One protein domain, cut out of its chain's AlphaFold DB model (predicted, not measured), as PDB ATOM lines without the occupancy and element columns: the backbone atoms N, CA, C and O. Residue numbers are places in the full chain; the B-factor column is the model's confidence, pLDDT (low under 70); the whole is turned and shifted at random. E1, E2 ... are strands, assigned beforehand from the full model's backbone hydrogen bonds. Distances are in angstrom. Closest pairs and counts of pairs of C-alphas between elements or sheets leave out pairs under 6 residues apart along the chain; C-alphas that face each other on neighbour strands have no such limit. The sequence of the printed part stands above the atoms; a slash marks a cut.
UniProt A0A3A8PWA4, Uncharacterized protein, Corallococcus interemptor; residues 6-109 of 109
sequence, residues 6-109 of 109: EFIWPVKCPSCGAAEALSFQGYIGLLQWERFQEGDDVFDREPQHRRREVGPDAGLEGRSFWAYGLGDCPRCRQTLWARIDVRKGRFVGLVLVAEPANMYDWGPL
ATOM      1  N   GLU A   6     -36.506 -14.788 -47.107       88.88
ATOM      2  CA  GLU A   6     -36.703 -13.774 -48.128       88.88
ATOM      3  C   GLU A   6     -37.778 -14.225 -49.118       88.88
ATOM      4  O   GLU A   6     -37.669 -15.279 -49.734       88.88
ATOM      5  N   PHE A   7     -38.811 -13.412 -49.293       90.75
ATOM      6  CA  PHE A   7     -39.921 -13.664 -50.207       90.75
ATOM      7  C   PHE A   7     -39.853 -12.660 -51.345       90.75
ATOM      8  O   PHE A   7     -39.913 -11.450 -51.118       90.75
ATOM      9  N   ILE A   8     -39.683 -13.161 -52.564       93.50
ATOM     10  CA  ILE A   8     -39.471 -12.334 -53.747       93.50
ATOM     11  C   ILE A   8     -40.793 -12.184 -54.488       93.50
ATOM     12  O   ILE A   8     -41.359 -13.170 -54.955       93.50
ATOM     13  N   TRP A   9     -41.270 -10.949 -54.630       94.44
ATOM     14  CA  TRP A   9     -42.529 -10.676 -55.324       94.44
ATOM     15  C   TRP A   9     -42.500  -9.351 -56.084       94.44
ATOM     16  O   TRP A   9     -41.939  -8.368 -55.581       94.44
ATOM     17  N   PRO A  10     -43.111  -9.279 -57.282       93.19
ATOM     18  CA  PRO A  10     -43.289  -8.015 -57.978       93.19
ATOM     19  C   PRO A  10     -44.250  -7.109 -57.205       93.19
ATOM     20  O   PRO A  10     -45.425  -7.422 -57.018       93.19
ATOM     21  N   VAL A  11     -43.764  -5.940 -56.798       92.75
ATOM     22  CA  VAL A  11     -44.596  -4.905 -56.174       92.75
ATOM     23  C   VAL A  11     -44.288  -3.542 -56.768       92.75
ATOM     24  O   VAL A  11     -43.180  -3.271 -57.231       92.75
ATOM     25  N   LYS A  12     -45.283  -2.654 -56.724       94.38
ATOM     26  CA  LYS A  12     -45.103  -1.244 -57.057       94.38
ATOM     27  C   LYS A  12     -44.853  -0.452 -55.779       94.38
ATOM     28  O   LYS A  12     -45.735  -0.375 -54.928       94.38
ATOM     29  N   CYS A  13     -43.678   0.159 -55.653       93.19
ATOM     30  CA  CYS A  13     -43.367   1.034 -54.531       93.19
ATOM     31  C   CYS A  13     -44.329   2.240 -54.528       93.19
ATOM     32  O   CYS A  13     -44.364   2.981 -55.514       93.19
ATOM     33  N   PRO A  14     -45.079   2.488 -53.440       93.56
ATOM     34  CA  PRO A  14     -46.027   3.598 -53.375       93.56
ATOM     35  C   PRO A  14     -45.342   4.970 -53.311       93.56
ATOM     36  O   PRO A  14     -45.964   5.966 -53.658       93.56
ATOM     37  N   SER A  15     -44.069   5.027 -52.898       93.50
ATOM     38  CA  SER A  15     -43.310   6.278 -52.761       93.50
ATOM     39  C   SER A  15     -42.740   6.770 -54.098       93.50
ATOM     40  O   SER A  15     -43.005   7.897 -54.507       93.50
ATOM     41  N   CYS A  16     -41.997   5.925 -54.826       94.19
ATOM     42  CA  CYS A  16     -41.351   6.319 -56.089       94.19
ATOM     43  C   CYS A  16     -42.014   5.752 -57.354       94.19
ATOM     44  O   CYS A  16     -41.587   6.069 -58.462       94.19
ATOM     45  N   GLY A  17     -43.019   4.883 -57.216       93.38
ATOM     46  CA  GLY A  17     -43.741   4.283 -58.339       93.38
ATOM     47  C   GLY A  17     -42.999   3.174 -59.088       93.38
ATOM     48  O   GLY A  17     -43.572   2.621 -60.027       93.38
ATOM     49  N   ALA A  18     -41.768   2.830 -58.692       91.12
ATOM     50  CA  ALA A  18     -41.007   1.735 -59.292       91.12
ATOM     51  C   ALA A  18     -41.746   0.400 -59.124       91.12
ATOM     52  O   ALA A  18     -42.212   0.094 -58.029       91.12
ATOM     53  N   ALA A  19     -41.854  -0.375 -60.203       89.56
ATOM     54  CA  ALA A  19     -42.459  -1.702 -60.205       89.56
ATOM     55  C   ALA A  19     -41.387  -2.732 -60.566       89.56
ATOM     56  O   ALA A  19     -40.974  -2.824 -61.720       89.56
ATOM     57  N   GLU A  20     -40.904  -3.461 -59.566       87.12
ATOM     58  CA  GLU A  20     -39.839  -4.454 -59.711       87.12
ATOM     59  C   GLU A  20     -40.013  -5.572 -58.674       87.12
ATOM     60  O   GLU A  20     -40.798  -5.445 -57.731       87.12
ATOM     61  N   ALA A  21     -39.316  -6.693 -58.867       91.19
ATOM     62  CA  ALA A  21     -39.299  -7.770 -57.885       91.19
ATOM     63  C   ALA A  21     -38.504  -7.322 -56.652       91.19
ATOM     64  O   ALA A  21     -37.313  -7.023 -56.756       91.19
ATOM     65  N   LEU A  22     -39.167  -7.274 -55.495       91.06
ATOM     66  CA  LEU A  22     -38.552  -6.915 -54.218       91.06
ATOM     67  C   LEU A  22     -38.471  -8.132 -53.306       91.06
ATOM     68  O   LEU A  22     -39.337  -9.003 -53.348       91.06
ATOM     69  N   SER A  23     -37.426  -8.166 -52.480       92.19
ATOM     70  CA  SER A  23     -37.250  -9.169 -51.432       92.19
ATOM     71  C   SER A  23     -37.811  -8.639 -50.117       92.19
ATOM     72  O   SER A  23     -37.443  -7.548 -49.680       92.19
ATOM     73  N   PHE A  24     -38.698  -9.415 -49.501       90.81
ATOM     74  CA  PHE A  24     -39.278  -9.134 -48.194       90.81
ATOM     75  C   PHE A  24     -38.795 -10.161 -47.181       90.81
ATOM     76  O   PHE A  24     -38.977 -11.361 -47.364       90.81
ATOM     77  N   GLN A  25     -38.201  -9.683 -46.098       89.38
ATOM     78  CA  GLN A  25     -37.715 -10.492 -44.993       89.38
ATOM     79  C   GLN A  25     -38.843 -10.762 -43.998       89.38
ATOM     80  O   GLN A  25     -39.329  -9.829 -43.361       89.38
ATOM     81  N   GLY A  26     -39.268 -12.019 -43.874       82.19
ATOM     82  CA  GLY A  26     -40.375 -12.435 -43.010       82.19
ATOM     83  C   GLY A  26     -39.960 -13.421 -41.919       82.19
ATOM     84  O   GLY A  26     -39.082 -14.267 -42.116       82.19
ATOM     85  N   TYR A  27     -40.640 -13.341 -40.773       72.12
ATOM     86  CA  TYR A  27     -40.547 -14.315 -39.678       72.12
ATOM     87  C   TYR A  27     -41.514 -15.480 -39.930       72.12
ATOM     88  O   TYR A  27     -42.496 -15.669 -39.217       72.12
ATOM     89  N   ILE A  28     -41.274 -16.219 -41.014       68.00
ATOM     90  CA  ILE A  28     -42.139 -17.317 -41.456       68.00
ATOM     91  C   ILE A  28     -41.404 -18.636 -41.313       68.00
ATOM     92  O   ILE A  28     -40.464 -18.885 -42.065       68.00
ATOM     93  N   GLY A  29     -41.894 -19.485 -40.406       54.12
ATOM     94  CA  GLY A  29     -41.479 -20.878 -40.276       54.12
ATOM     95  C   GLY A  29     -40.004 -21.069 -39.903       54.12
ATOM     96  O   GLY A  29     -39.184 -20.160 -39.936       54.12
ATOM     97  N   LEU A  30     -39.665 -22.300 -39.548       49.22
ATOM     98  CA  LEU A  30     -38.355 -22.836 -39.144       49.22
ATOM     99  C   LEU A  30     -37.172 -22.649 -40.130       49.22
ATOM    100  O   LEU A  30     -36.141 -23.318 -40.007       49.22
ATOM    101  N   LEU A  31     -37.302 -21.788 -41.132       52.88
ATOM    102  CA  LEU A  31     -36.529 -21.890 -42.364       52.88
ATOM    103  C   LEU A  31     -35.380 -20.887 -42.364       52.88
ATOM    104  O   LEU A  31     -35.456 -19.788 -41.812       52.88
ATOM    105  N   GLN A  32     -34.258 -21.349 -42.897       58.28
ATOM    106  CA  GLN A  32     -32.931 -20.814 -42.634       58.28
ATOM    107  C   GLN A  32     -32.446 -19.961 -43.783       58.28
ATOM    108  O   GLN A  32     -31.645 -20.411 -44.601       58.28
ATOM    109  N   TRP A  33     -32.873 -18.701 -43.798       71.62
ATOM    110  CA  TRP A  33     -32.318 -17.726 -44.742       71.62
ATOM    111  C   TRP A  33     -32.584 -18.125 -46.199       71.62
ATOM    112  O   TRP A  33     -31.792 -17.819 -47.093       71.62
ATOM    113  N   GLU A  34     -33.689 -18.835 -46.428       77.75
ATOM    114  CA  GLU A  34     -34.070 -19.273 -47.759       77.75
ATOM    115  C   GLU A  34     -34.768 -18.153 -48.519       77.75
ATOM    116  O   GLU A  34     -35.347 -17.229 -47.940       77.75
ATOM    117  N   ARG A  35     -34.679 -18.244 -49.844       86.19
ATOM    118  CA  ARG A  35     -35.359 -17.355 -50.779       86.19
ATOM    119  C   ARG A  35     -36.496 -18.117 -51.436       86.19
ATOM    120  O   ARG A  35     -36.233 -19.142 -52.057       86.19
ATOM    121  N   PHE A  36     -37.703 -17.579 -51.330       87.12
ATOM    122  CA  PHE A  36     -38.923 -18.130 -51.907       87.12
ATOM    123  C   PHE A  36     -39.425 -17.236 -53.039       87.12
ATOM    124  O   PHE A  36     -39.501 -16.009 -52.906       87.12
ATOM    125  N   GLN A  37     -39.782 -17.864 -54.148       91.19
ATOM    126  CA  GLN A  37     -40.491 -17.292 -55.283       91.19
ATOM    127  C   GLN A  37     -41.898 -17.888 -55.372       91.19
ATOM    128  O   GLN A  37     -42.237 -18.843 -54.671       91.19
ATOM    129  N   GLU A  38     -42.740 -17.294 -56.213       91.56
ATOM    130  CA  GLU A  38     -44.100 -17.777 -56.439       91.56
ATOM    131  C   GLU A  38     -44.139 -19.289 -56.709       91.56
ATOM    132  O   GLU A  38     -43.454 -19.792 -57.599       91.56
ATOM    133  N   GLY A  39     -44.973 -20.004 -55.955       86.44
ATOM    134  CA  GLY A  39     -45.180 -21.443 -56.102       86.44
ATOM    135  C   GLY A  39     -44.209 -22.323 -55.314       86.44
ATOM    136  O   GLY A  39     -44.496 -23.520 -55.186       86.44
ATOM    137  N   ASP A  40     -43.134 -21.758 -54.752       86.06
ATOM    138  CA  ASP A  40     -42.172 -22.503 -53.941       86.06
ATOM    139  C   ASP A  40     -42.829 -23.090 -52.687       86.06
ATOM    140  O   ASP A  40     -43.647 -22.452 -52.012       86.06
ATOM    141  N   ASP A  41     -42.431 -24.323 -52.371       81.06
ATOM    142  CA  ASP A  41     -42.824 -25.021 -51.156       81.06
ATOM    143  C   ASP A  41     -42.069 -24.432 -49.958       81.06
ATOM    144  O   ASP A  41     -40.841 -24.476 -49.877       81.06
ATOM    145  N   VAL A  42     -42.829 -23.867 -49.023       76.75
ATOM    146  CA  VAL A  42     -42.325 -23.238 -47.801       76.75
ATOM    147  C   VAL A  42     -42.099 -24.294 -46.711       76.75
ATOM    148  O   VAL A  42     -41.243 -24.103 -45.868       76.75
ATOM    149  N   PHE A  43     -42.803 -25.432 -46.705       63.28
ATOM    150  CA  PHE A  43     -42.772 -26.376 -45.565       63.28
ATOM    151  C   PHE A  43     -41.971 -27.667 -45.776       63.28
ATOM    152  O   PHE A  43     -41.651 -28.325 -44.791       63.28
ATOM    153  N   ASP A  44     -41.565 -27.995 -47.003       53.31
ATOM    154  CA  ASP A  44     -41.025 -29.331 -47.322       53.31
ATOM    155  C   ASP A  44     -39.489 -29.407 -47.331       53.31
ATOM    156  O   ASP A  44     -38.901 -30.399 -47.771       53.31
ATOM    157  N   ARG A  45     -38.799 -28.366 -46.857       53.62
ATOM    158  CA  ARG A  45     -37.336 -28.377 -46.762       53.62
ATOM    159  C   ARG A  45     -36.918 -28.681 -45.339       53.62
ATOM    160  O   ARG A  45     -37.128 -27.878 -44.432       53.62
ATOM    161  N   GLU A  46     -36.324 -29.858 -45.153       49.84
ATOM    162  CA  GLU A  46     -35.778 -30.265 -43.864       49.84
ATOM    163  C   GLU A  46     -34.823 -29.169 -43.353       49.84
ATOM    164  O   GLU A  46     -33.869 -28.795 -44.051       49.84
ATOM    165  N   PRO A  47     -35.076 -28.595 -42.165       49.44
ATOM    166  CA  PRO A  47     -34.272 -27.493 -41.677       49.44
ATOM    167  C   PRO A  47     -32.825 -27.962 -41.426       49.44
ATOM    168  O   PRO A  47     -32.580 -28.742 -40.511       49.44
ATOM    169  N   GLN A  48     -31.837 -27.392 -42.136       48.94
ATOM    170  CA  GLN A  48     -30.397 -27.678 -41.928       48.94
ATOM    171  C   GLN A  48     -29.876 -27.305 -40.512       48.94
ATOM    172  O   GLN A  48     -28.851 -27.818 -40.060       48.94
ATOM    173  N   HIS A  49     -30.582 -26.448 -39.766       49.19
ATOM    174  CA  HIS A  49     -30.259 -25.961 -38.426       49.19
ATOM    175  C   HIS A  49     -31.508 -25.828 -37.528       49.19
ATOM    176  O   HIS A  49     -32.342 -24.943 -37.715       49.19
ATOM    177  N   ARG A  50     -31.595 -26.640 -36.465       48.97
ATOM    178  CA  ARG A  50     -32.604 -26.497 -35.396       48.97
ATOM    179  C   ARG A  50     -32.323 -25.245 -34.552       48.97
ATOM    180  O   ARG A  50     -31.510 -25.290 -33.629       48.97
ATOM    181  N   ARG A  51     -32.965 -24.113 -34.851       52.28
ATOM    182  CA  ARG A  51     -32.977 -22.915 -33.984       52.28
ATOM    183  C   ARG A  51     -34.376 -22.677 -33.419       52.28
ATOM    184  O   ARG A  51     -35.353 -23.130 -33.999       52.28
ATOM    185  N   ARG A  52     -34.441 -21.984 -32.270       47.69
ATOM    186  CA  ARG A  52     -35.687 -21.624 -31.568       47.69
ATOM    187  C   ARG A  52     -36.670 -20.964 -32.539       47.69
ATOM    188  O   ARG A  52     -36.318 -19.990 -33.198       47.69
ATOM    189  N   GLU A  53     -37.866 -21.527 -32.591       50.94
ATOM    190  CA  GLU A  53     -38.929 -21.205 -33.536       50.94
ATOM    191  C   GLU A  53     -39.501 -19.818 -33.224       50.94
ATOM    192  O   GLU A  53     -39.965 -19.566 -32.114       50.94
ATOM    193  N   VAL A  54     -39.429 -18.898 -34.188       48.09
ATOM    194  CA  VAL A  54     -40.253 -17.684 -34.207       48.09
ATOM    195  C   VAL A  54     -41.050 -17.775 -35.492       48.09
ATOM    196  O   VAL A  54     -40.536 -17.533 -36.579       48.09
ATOM    197  N   GLY A  55     -42.272 -18.252 -35.355       51.22
ATOM    198  CA  GLY A  55     -43.129 -18.621 -36.461       51.22
ATOM    199  C   GLY A  55     -44.269 -19.463 -35.918       51.22
ATOM    200  O   GLY A  55     -44.279 -19.784 -34.728       51.22
ATOM    201  N   PRO A  56     -45.250 -19.790 -36.756       50.06
ATOM    202  CA  PRO A  56     -46.335 -20.625 -36.304       50.06
ATOM    203  C   PRO A  56     -45.833 -21.976 -35.785       50.06
ATOM    204  O   PRO A  56     -44.845 -22.497 -36.306       50.06
ATOM    205  N   ASP A  57     -46.513 -22.503 -34.762       50.09
ATOM    206  CA  ASP A  57     -46.120 -23.718 -34.042       50.09
ATOM    207  C   ASP A  57     -45.720 -24.859 -34.996       50.09
ATOM    208  O   ASP A  57     -46.342 -25.056 -36.051       50.09
ATOM    209  N   ALA A  58     -44.713 -25.648 -34.603       43.91
ATOM    210  CA  ALA A  58     -44.399 -26.923 -35.240       43.91
ATOM    211  C   ALA A  58     -45.695 -27.741 -35.452       43.91
ATOM    212  O   ALA A  58     -46.356 -28.140 -34.494       43.91
ATOM    213  N   GLY A  59     -46.087 -27.949 -36.717       43.78
ATOM    214  CA  GLY A  59     -47.359 -28.592 -37.086       43.78
ATOM    215  C   GLY A  59     -48.218 -27.861 -38.131       43.78
ATOM    216  O   GLY A  59     -49.318 -28.323 -38.434       43.78
ATOM    217  N   LEU A  60     -47.750 -26.746 -38.710       53.12
ATOM    218  CA  LEU A  60     -48.418 -26.091 -39.852       53.12
ATOM    219  C   LEU A  60     -48.103 -26.687 -41.236       53.12
ATOM    220  O   LEU A  60     -48.492 -26.103 -42.250       53.12
ATOM    221  N   GLU A  61     -47.444 -27.841 -41.300       52.78
ATOM    222  CA  GLU A  61     -47.204 -28.573 -42.547       52.78
ATOM    223  C   GLU A  61     -48.516 -28.701 -43.355       52.78
ATOM    224  O   GLU A  61     -49.547 -29.157 -42.852       52.78
ATOM    225  N   GLY A  62     -48.520 -28.179 -44.586       56.91
ATOM    226  CA  GLY A  62     -49.691 -28.186 -45.471       56.91
ATOM    227  C   GLY A  62     -50.824 -27.194 -45.147       56.91
ATOM    228  O   GLY A  62     -51.874 -27.258 -45.793       56.91
ATOM    229  N   ARG A  63     -50.662 -26.257 -44.200       72.31
ATOM    230  CA  ARG A  63     -51.695 -25.252 -43.865       72.31
ATOM    231  C   ARG A  63     -51.526 -23.935 -44.627       72.31
ATOM    232  O   ARG A  63     -50.485 -23.653 -45.221       72.31
ATOM    233  N   SER A  64     -52.601 -23.149 -44.648       84.88
ATOM    234  CA  SER A  64     -52.623 -21.797 -45.210       84.88
ATOM    235  C   SER A  64     -52.554 -20.767 -44.083       84.88
ATOM    236  O   SER A  64     -53.310 -20.871 -43.117       84.88
ATOM    237  N   PHE A  65     -51.670 -19.783 -44.198       85.12
ATOM    238  CA  PHE A  65     -51.500 -18.709 -43.220       85.12
ATOM    239  C   PHE A  65     -50.900 -17.471 -43.885       85.12
ATOM    240  O   PHE A  65     -50.358 -17.533 -44.992       85.12
ATOM    241  N   TRP A  66     -50.991 -16.345 -43.191       89.62
ATOM    242  CA  TRP A  66     -50.316 -15.110 -43.553       89.62
ATOM    243  C   TRP A  66     -49.323 -14.713 -42.465       89.62
ATOM    244  O   TRP A  66     -49.520 -15.049 -41.297       89.62
ATOM    245  N   ALA A  67     -48.285 -13.968 -42.835       89.00
ATOM    246  CA  ALA A  67     -47.387 -13.297 -41.895       89.00
ATOM    247  C   ALA A  67     -46.834 -12.005 -42.506       89.00
ATOM    248  O   ALA A  67     -46.986 -11.764 -43.706       89.00
ATOM    249  N   TYR A  68     -46.179 -11.172 -41.701       91.50
ATOM    250  CA  TYR A  68     -45.559  -9.947 -42.200       91.50
ATOM    251  C   TYR A  68     -44.126 -10.155 -42.698       91.50
ATOM    252  O   TYR A  68     -43.369 -10.991 -42.199       91.50
ATOM    253  N   GLY A  69     -43.757  -9.344 -43.686       91.12
ATOM    254  CA  GLY A  69     -42.407  -9.210 -44.207       91.12
ATOM    255  C   GLY A  69     -42.004  -7.747 -44.364       91.12
ATOM    256  O   GLY A  69     -42.842  -6.876 -44.608       91.12
ATOM    257  N   LEU A  70     -40.704  -7.496 -44.240       93.06
ATOM    258  CA  LEU A  70     -40.079  -6.182 -44.336       93.06
ATOM    259  C   LEU A  70     -39.102  -6.143 -45.511       93.06
ATOM    260  O   LEU A  70     -38.208  -6.979 -45.598       93.06
ATOM    261  N   GLY A  71     -39.243  -5.173 -46.405       92.38
ATOM    262  CA  GLY A  71     -38.324  -4.973 -47.525       92.38
ATOM    263  C   GLY A  71     -38.001  -3.500 -47.726       92.38
ATOM    264  O   GLY A  71     -38.710  -2.629 -47.231       92.38
ATOM    265  N   ASP A  72     -36.956  -3.211 -48.495       93.62
ATOM    266  CA  ASP A  72     -36.605  -1.844 -48.883       93.62
ATOM    267  C   ASP A  72     -36.701  -1.690 -50.403       93.62
ATOM    268  O   ASP A  72     -36.231  -2.534 -51.170       93.62
ATOM    269  N   CYS A  73     -37.286  -0.584 -50.863       92.12
ATOM    270  CA  CYS A  73     -37.270  -0.251 -52.283       92.12
ATOM    271  C   CYS A  73     -35.838   0.128 -52.713       92.12
ATOM    272  O   CYS A  73     -35.296   1.106 -52.195       92.12
ATOM    273  N   PRO A  74     -35.224  -0.527 -53.712       90.44
ATOM    274  CA  PRO A  74     -33.843  -0.249 -54.106       90.44
ATOM    275  C   PRO A  74     -33.685   1.124 -54.777       90.44
ATOM    276  O   PRO A  74     -32.578   1.654 -54.843       90.44
ATOM    277  N   ARG A  75     -34.781   1.731 -55.256       92.75
ATOM    278  CA  ARG A  75     -34.778   3.049 -55.910       92.75
ATOM    279  C   ARG A  75     -34.779   4.213 -54.929       92.75
ATOM    280  O   ARG A  75     -33.956   5.110 -55.054       92.75
ATOM    281  N   CYS A  76     -35.723   4.226 -53.988       93.75
ATOM    282  CA  CYS A  76     -35.892   5.340 -53.045       93.75
ATOM    283  C   CYS A  76     -35.467   5.004 -51.613       93.75
ATOM    284  O   CYS A  76     -35.477   5.888 -50.762       93.75
ATOM    285  N   ARG A  77     -35.083   3.748 -51.347       93.81
ATOM    286  CA  ARG A  77     -34.743   3.217 -50.017       93.81
ATOM    287  C   ARG A  77     -35.866   3.351 -48.986       93.81
ATOM    288  O   ARG A  77     -35.611   3.272 -47.794       93.81
ATOM    289  N   GLN A  78     -37.102   3.548 -49.447       94.00
ATOM    290  CA  GLN A  78     -38.277   3.504 -48.592       94.00
ATOM    291  C   GLN A  78     -38.461   2.080 -48.076       94.00
ATOM    292  O   GLN A  78     -38.534   1.144 -48.876       94.00
ATOM    293  N   THR A  79     -38.606   1.957 -46.763       94.81
ATOM    294  CA  THR A  79     -39.000   0.714 -46.111       94.81
ATOM    295  C   THR A  79     -40.471   0.422 -46.390       94.81
ATOM    296  O   THR A  79     -41.330   1.306 -46.293       94.81
ATOM    297  N   LEU A  80     -40.741  -0.817 -46.785       95.06
ATOM    298  CA  LEU A  80     -42.030  -1.331 -47.217       95.06
ATOM    299  C   LEU A  80     -42.397  -2.550 -46.377       95.06
ATOM    300  O   LEU A  80     -41.608  -3.483 -46.232       95.06
ATOM    301  N   TRP A  81     -43.632  -2.557 -45.893       95.31
ATOM    302  CA  TRP A  81     -44.217  -3.699 -45.209       95.31
ATOM    303  C   TRP A  81     -45.122  -4.462 -46.163       95.31
ATOM    304  O   TRP A  81     -45.858  -3.867 -46.955       95.31
ATOM    305  N   ALA A  82     -45.071  -5.786 -46.084       95.00
ATOM    306  CA  ALA A  82     -45.926  -6.664 -46.859       95.00
ATOM    307  C   ALA A  82     -46.561  -7.733 -45.978       95.00
ATOM    308  O   ALA A  82     -45.934  -8.237 -45.050       95.00
ATOM    309  N   ARG A  83     -47.794  -8.113 -46.304       94.62
ATOM    310  CA  ARG A  83     -48.398  -9.355 -45.835       94.62
ATOM    311  C   ARG A  83     -48.100 -10.443 -46.859       94.62
ATOM    312  O   ARG A  83     -48.505 -10.316 -48.012       94.62
ATOM    313  N   ILE A  84     -47.378 -11.467 -46.434       92.19
ATOM    314  CA  ILE A  84     -47.002 -12.647 -47.207       92.19
ATOM    315  C   ILE A  84     -48.064 -13.716 -46.987       92.19
ATOM    316  O   ILE A  84     -48.338 -14.082 -45.845       92.19
ATOM    317  N   ASP A  85     -48.620 -14.232 -48.077       92.44
ATOM    318  CA  ASP A  85     -49.654 -15.256 -48.063       92.44
ATOM    319  C   ASP A  85     -49.046 -16.601 -48.495       92.44
ATOM    320  O   ASP A  85     -48.466 -16.742 -49.579       92.44
ATOM    321  N   VAL A  86     -49.208 -17.618 -47.650       87.50
ATOM    322  CA  VAL A  86     -48.802 -19.001 -47.919       87.50
ATOM    323  C   VAL A  86     -50.050 -19.870 -47.923       87.50
ATOM    324  O   VAL A  86     -50.793 -19.893 -46.946       87.50
ATOM    325  N   ARG A  87     -50.315 -20.604 -49.007       88.62
ATOM    326  CA  ARG A  87     -51.492 -21.481 -49.120       88.62
ATOM    327  C   ARG A  87     -51.076 -22.917 -49.337       88.62
ATOM    328  O   ARG A  87     -50.330 -23.204 -50.267       88.62
ATOM    329  N   LYS A  88     -51.616 -23.820 -48.513       86.25
ATOM    330  CA  LYS A  88     -51.280 -25.253 -48.552       86.25
ATOM    331  C   LYS A  88     -49.759 -25.482 -48.576       86.25
ATOM    332  O   LYS A  88     -49.265 -26.262 -49.380       86.25
ATOM    333  N   GLY A  89     -49.027 -24.727 -47.754       81.19
ATOM    334  CA  GLY A  89     -47.567 -24.775 -47.691       81.19
ATOM    335  C   GLY A  89     -46.801 -24.084 -48.828       81.19
ATOM    336  O   GLY A  89     -45.578 -24.094 -48.777       81.19
ATOM    337  N   ARG A  90     -47.456 -23.451 -49.812       87.06
ATOM    338  CA  ARG A  90     -46.796 -22.763 -50.940       87.06
ATOM    339  C   ARG A  90     -46.869 -21.251 -50.827       87.06
ATOM    340  O   ARG A  90     -47.931 -20.721 -50.499       87.06
ATOM    341  N   PHE A  91     -45.787 -20.550 -51.151       89.62
ATOM    342  CA  PHE A  91     -45.815 -19.092 -51.266       89.62
ATOM    343  C   PHE A  91     -46.649 -18.693 -52.491       89.62
ATOM    344  O   PHE A  91     -46.303 -19.035 -53.620       89.62
ATOM    345  N   VAL A  92     -47.775 -18.003 -52.275       93.00
ATOM    346  CA  VAL A  92     -48.705 -17.629 -53.362       93.00
ATOM    347  C   VAL A  92     -48.676 -16.149 -53.710       93.00
ATOM    348  O   VAL A  92     -49.248 -15.750 -54.720       93.00
ATOM    349  N   GLY A  93     -48.052 -15.332 -52.868       93.19
ATOM    350  CA  GLY A  93     -47.867 -13.916 -53.128       93.19
ATOM    351  C   GLY A  93     -47.883 -13.069 -51.875       93.19
ATOM    352  O   GLY A  93     -47.977 -13.567 -50.753       93.19
ATOM    353  N   LEU A  94     -47.758 -11.764 -52.074       94.56
ATOM    354  CA  LEU A  94     -47.800 -10.792 -50.994       94.56
ATOM    355  C   LEU A  94     -48.482  -9.500 -51.429       94.56
ATOM    356  O   LEU A  94     -48.584  -9.191 -52.619       94.56
ATOM    357  N   VAL A  95     -48.944  -8.737 -50.445       94.62
ATOM    358  CA  VAL A  95     -49.579  -7.430 -50.641       94.62
ATOM    359  C   VAL A  95     -48.924  -6.397 -49.739       94.62
ATOM    360  O   VAL A  95     -48.621  -6.690 -48.585       94.62
ATOM    361  N   LEU A  96     -48.699  -5.183 -50.248       95.50
ATOM    362  CA  LEU A  96     -48.171  -4.098 -49.424       95.50
ATOM    363  C   LEU A  96     -49.207  -3.669 -48.385       95.50
ATOM    364  O   LEU A  96     -50.389  -3.516 -48.697       95.50
ATOM    365  N   VAL A  97     -48.743  -3.447 -47.162       95.94
ATOM    366  CA  VAL A  97     -49.559  -3.024 -46.022       95.94
ATOM    367  C   VAL A  97     -48.903  -1.840 -45.317       95.94
ATOM    368  O   VAL A  97     -47.739  -1.517 -45.560       95.94
ATOM    369  N   ALA A  98     -49.662  -1.172 -44.449       94.50
ATOM    370  CA  ALA A  98     -49.076  -0.238 -43.497       94.50
ATOM    371  C   ALA A  98     -48.174  -0.986 -42.499       94.50
ATOM    372  O   ALA A  98     -48.311  -2.196 -42.320       94.50
ATOM    373  N   GLU A  99     -47.272  -0.257 -41.842       94.62
ATOM    374  CA  GLU A  99     -46.443  -0.805 -40.767       94.62
ATOM    375  C   GLU A  99     -47.321  -1.457 -39.681       94.62
ATOM    376  O   GLU A  99     -48.208  -0.791 -39.135       94.62
ATOM    377  N   PRO A 100     -47.132  -2.759 -39.391       90.44
ATOM    378  CA  PRO A 100     -47.926  -3.454 -38.391       90.44
ATOM    379  C   PRO A 100     -47.479  -3.065 -36.978       90.44
ATOM    380  O   PRO A 100     -46.301  -2.828 -36.726       90.44
ATOM    381  N   ALA A 101     -48.411  -3.083 -36.021       92.06
ATOM    382  CA  ALA A 101     -48.088  -2.847 -34.609       92.06
ATOM    383  C   ALA A 101     -47.162  -3.932 -34.023       92.06
ATOM    384  O   ALA A 101     -46.374  -3.654 -33.120       92.06
ATOM    385  N   ASN A 102     -47.250  -5.162 -34.542       85.50
ATOM    386  CA  ASN A 102     -46.371  -6.269 -34.197       85.50
ATOM    387  C   ASN A 102     -45.936  -7.023 -35.464       85.50
ATOM    388  O   ASN A 102     -46.740  -7.678 -36.124       85.50
ATOM    389  N   MET A 103     -44.645  -6.961 -35.791       84.00
ATOM    390  CA  MET A 103     -44.085  -7.627 -36.976       84.00
ATOM    391  C   MET A 103     -44.039  -9.157 -36.878       84.00
ATOM    392  O   MET A 103     -43.792  -9.824 -37.879       84.00
ATOM    393  N   TYR A 104     -44.251  -9.709 -35.681       81.69
ATOM    394  CA  TYR A 104     -44.267 -11.151 -35.436       81.69
ATOM    395  C   TYR A 104     -45.668 -11.764 -35.540       81.69
ATOM    396  O   TYR A 104     -45.807 -12.974 -35.369       81.69
ATOM    397  N   ASP A 105     -46.696 -10.951 -35.788       84.06
ATOM    398  CA  ASP A 105     -48.054 -11.455 -35.945       84.06
ATOM    399  C   ASP A 105     -48.197 -12.265 -37.238       84.06
ATOM    400  O   ASP A 105     -47.657 -11.937 -38.298       84.06
ATOM    401  N   TRP A 106     -48.982 -13.327 -37.123       84.69
ATOM    402  CA  TRP A 106     -49.382 -14.212 -38.204       84.69
ATOM    403  C   TRP A 106     -50.775 -14.763 -37.890       84.69
ATOM    404  O   TRP A 106     -51.248 -14.700 -36.752       84.69
ATOM    405  N   GLY A 107     -51.457 -15.308 -38.893       81.88
ATOM    406  CA  GLY A 107     -52.786 -15.877 -38.688       81.88
ATOM    407  C   GLY A 107     -53.237 -16.793 -39.820       81.88
ATOM    408  O   GLY A 107     -52.563 -16.889 -40.845       81.88
ATOM    409  N   PRO A 108     -54.373 -17.488 -39.648       83.50
ATOM    410  CA  PRO A 108     -54.936 -18.333 -40.695       83.50
ATOM    411  C   PRO A 108     -55.398 -17.495 -41.899       83.50
ATOM    412  O   PRO A 108     -55.820 -16.346 -41.737       83.50
ATOM    413  N   LEU A 109     -55.314 -18.092 -43.093       78.75
ATOM    414  CA  LEU A 109     -55.866 -17.562 -44.349       78.75
ATOM    415  C   LEU A 109     -57.222 -18.173 -44.694       78.75
ATOM    416  O   LEU A 109     -57.392 -19.389 -44.447       78.75
TER     417      LEU A 109
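What this domain is: This is residues 6 to 109 of the 109 residues of an uncharacterized protein of Corallococcus interemptor (UniProt A0A3A8PWA4). A strongly twisted antiparallel sheet rolls E1 to E5 into a small, narrow, incompletely closed barrel, with E5 coming back near E1. The short E6 adds to one side of E3, and the long unnamed stretch 27 to 64 loops about the end where E1 begins and E2 ends. The printed part has 104 residues, with six named strands, E1 to E6 in order, and no named helix; the class is all strand, though the strands hold 43 residues. It is compact, with a radius of gyration of the C-alphas of 13.5 A and spans of 40 by 27 by 25 A.

Where its parts are: E1, residues 6 to 12, begins at C-alpha 6 (-36.703, -13.774, -48.128) and is 17.5 A long. E2, residues 19 to 26, measures 20.4 A; E3, residues 65 to 72, 23.2 A. E4, residues 79 to 87, measures 25.6 A; E5, residues 90 to 97, 20.5 A. E6, residues 106 to 108, measures 7.4 A and ends at C-alpha 108 (-54.936, -18.333, -40.695).

How they stand to each other: E1 to E5 form a meander, each strand the antiparallel neighbour of the one before. In the hairpin E1 and E2, N 7 and O 24 are within hydrogen-bond range at 2.8 A. E2 and E3 are a hairpin, with N 25 and O 70 at 2.7 A. Hairpin E3 and E4 has N 69 and O 82 at 2.8 A; hairpin E4 and E5 has N 85 and O 93 at 2.8 A. E2 and E6 lie on one side of E3, E4 on the other side; N 66 and O 107 are 2.9 A apart. E3 to E6 form a Greek key, a meander of three whose first strand neighbours the fourth. The closest C-alphas of edge strands E1 and E5, Trp 9 and Gly 93, are 6.6 A apart.

The domain as a whole: The C-alphas farthest apart, Cys 16 and Gly 59, are 40.2 A apart. The printed part has no cut; the link E2 to E3 is long. Residues 28 to 32 and 43 to 62 have pLDDT under 70.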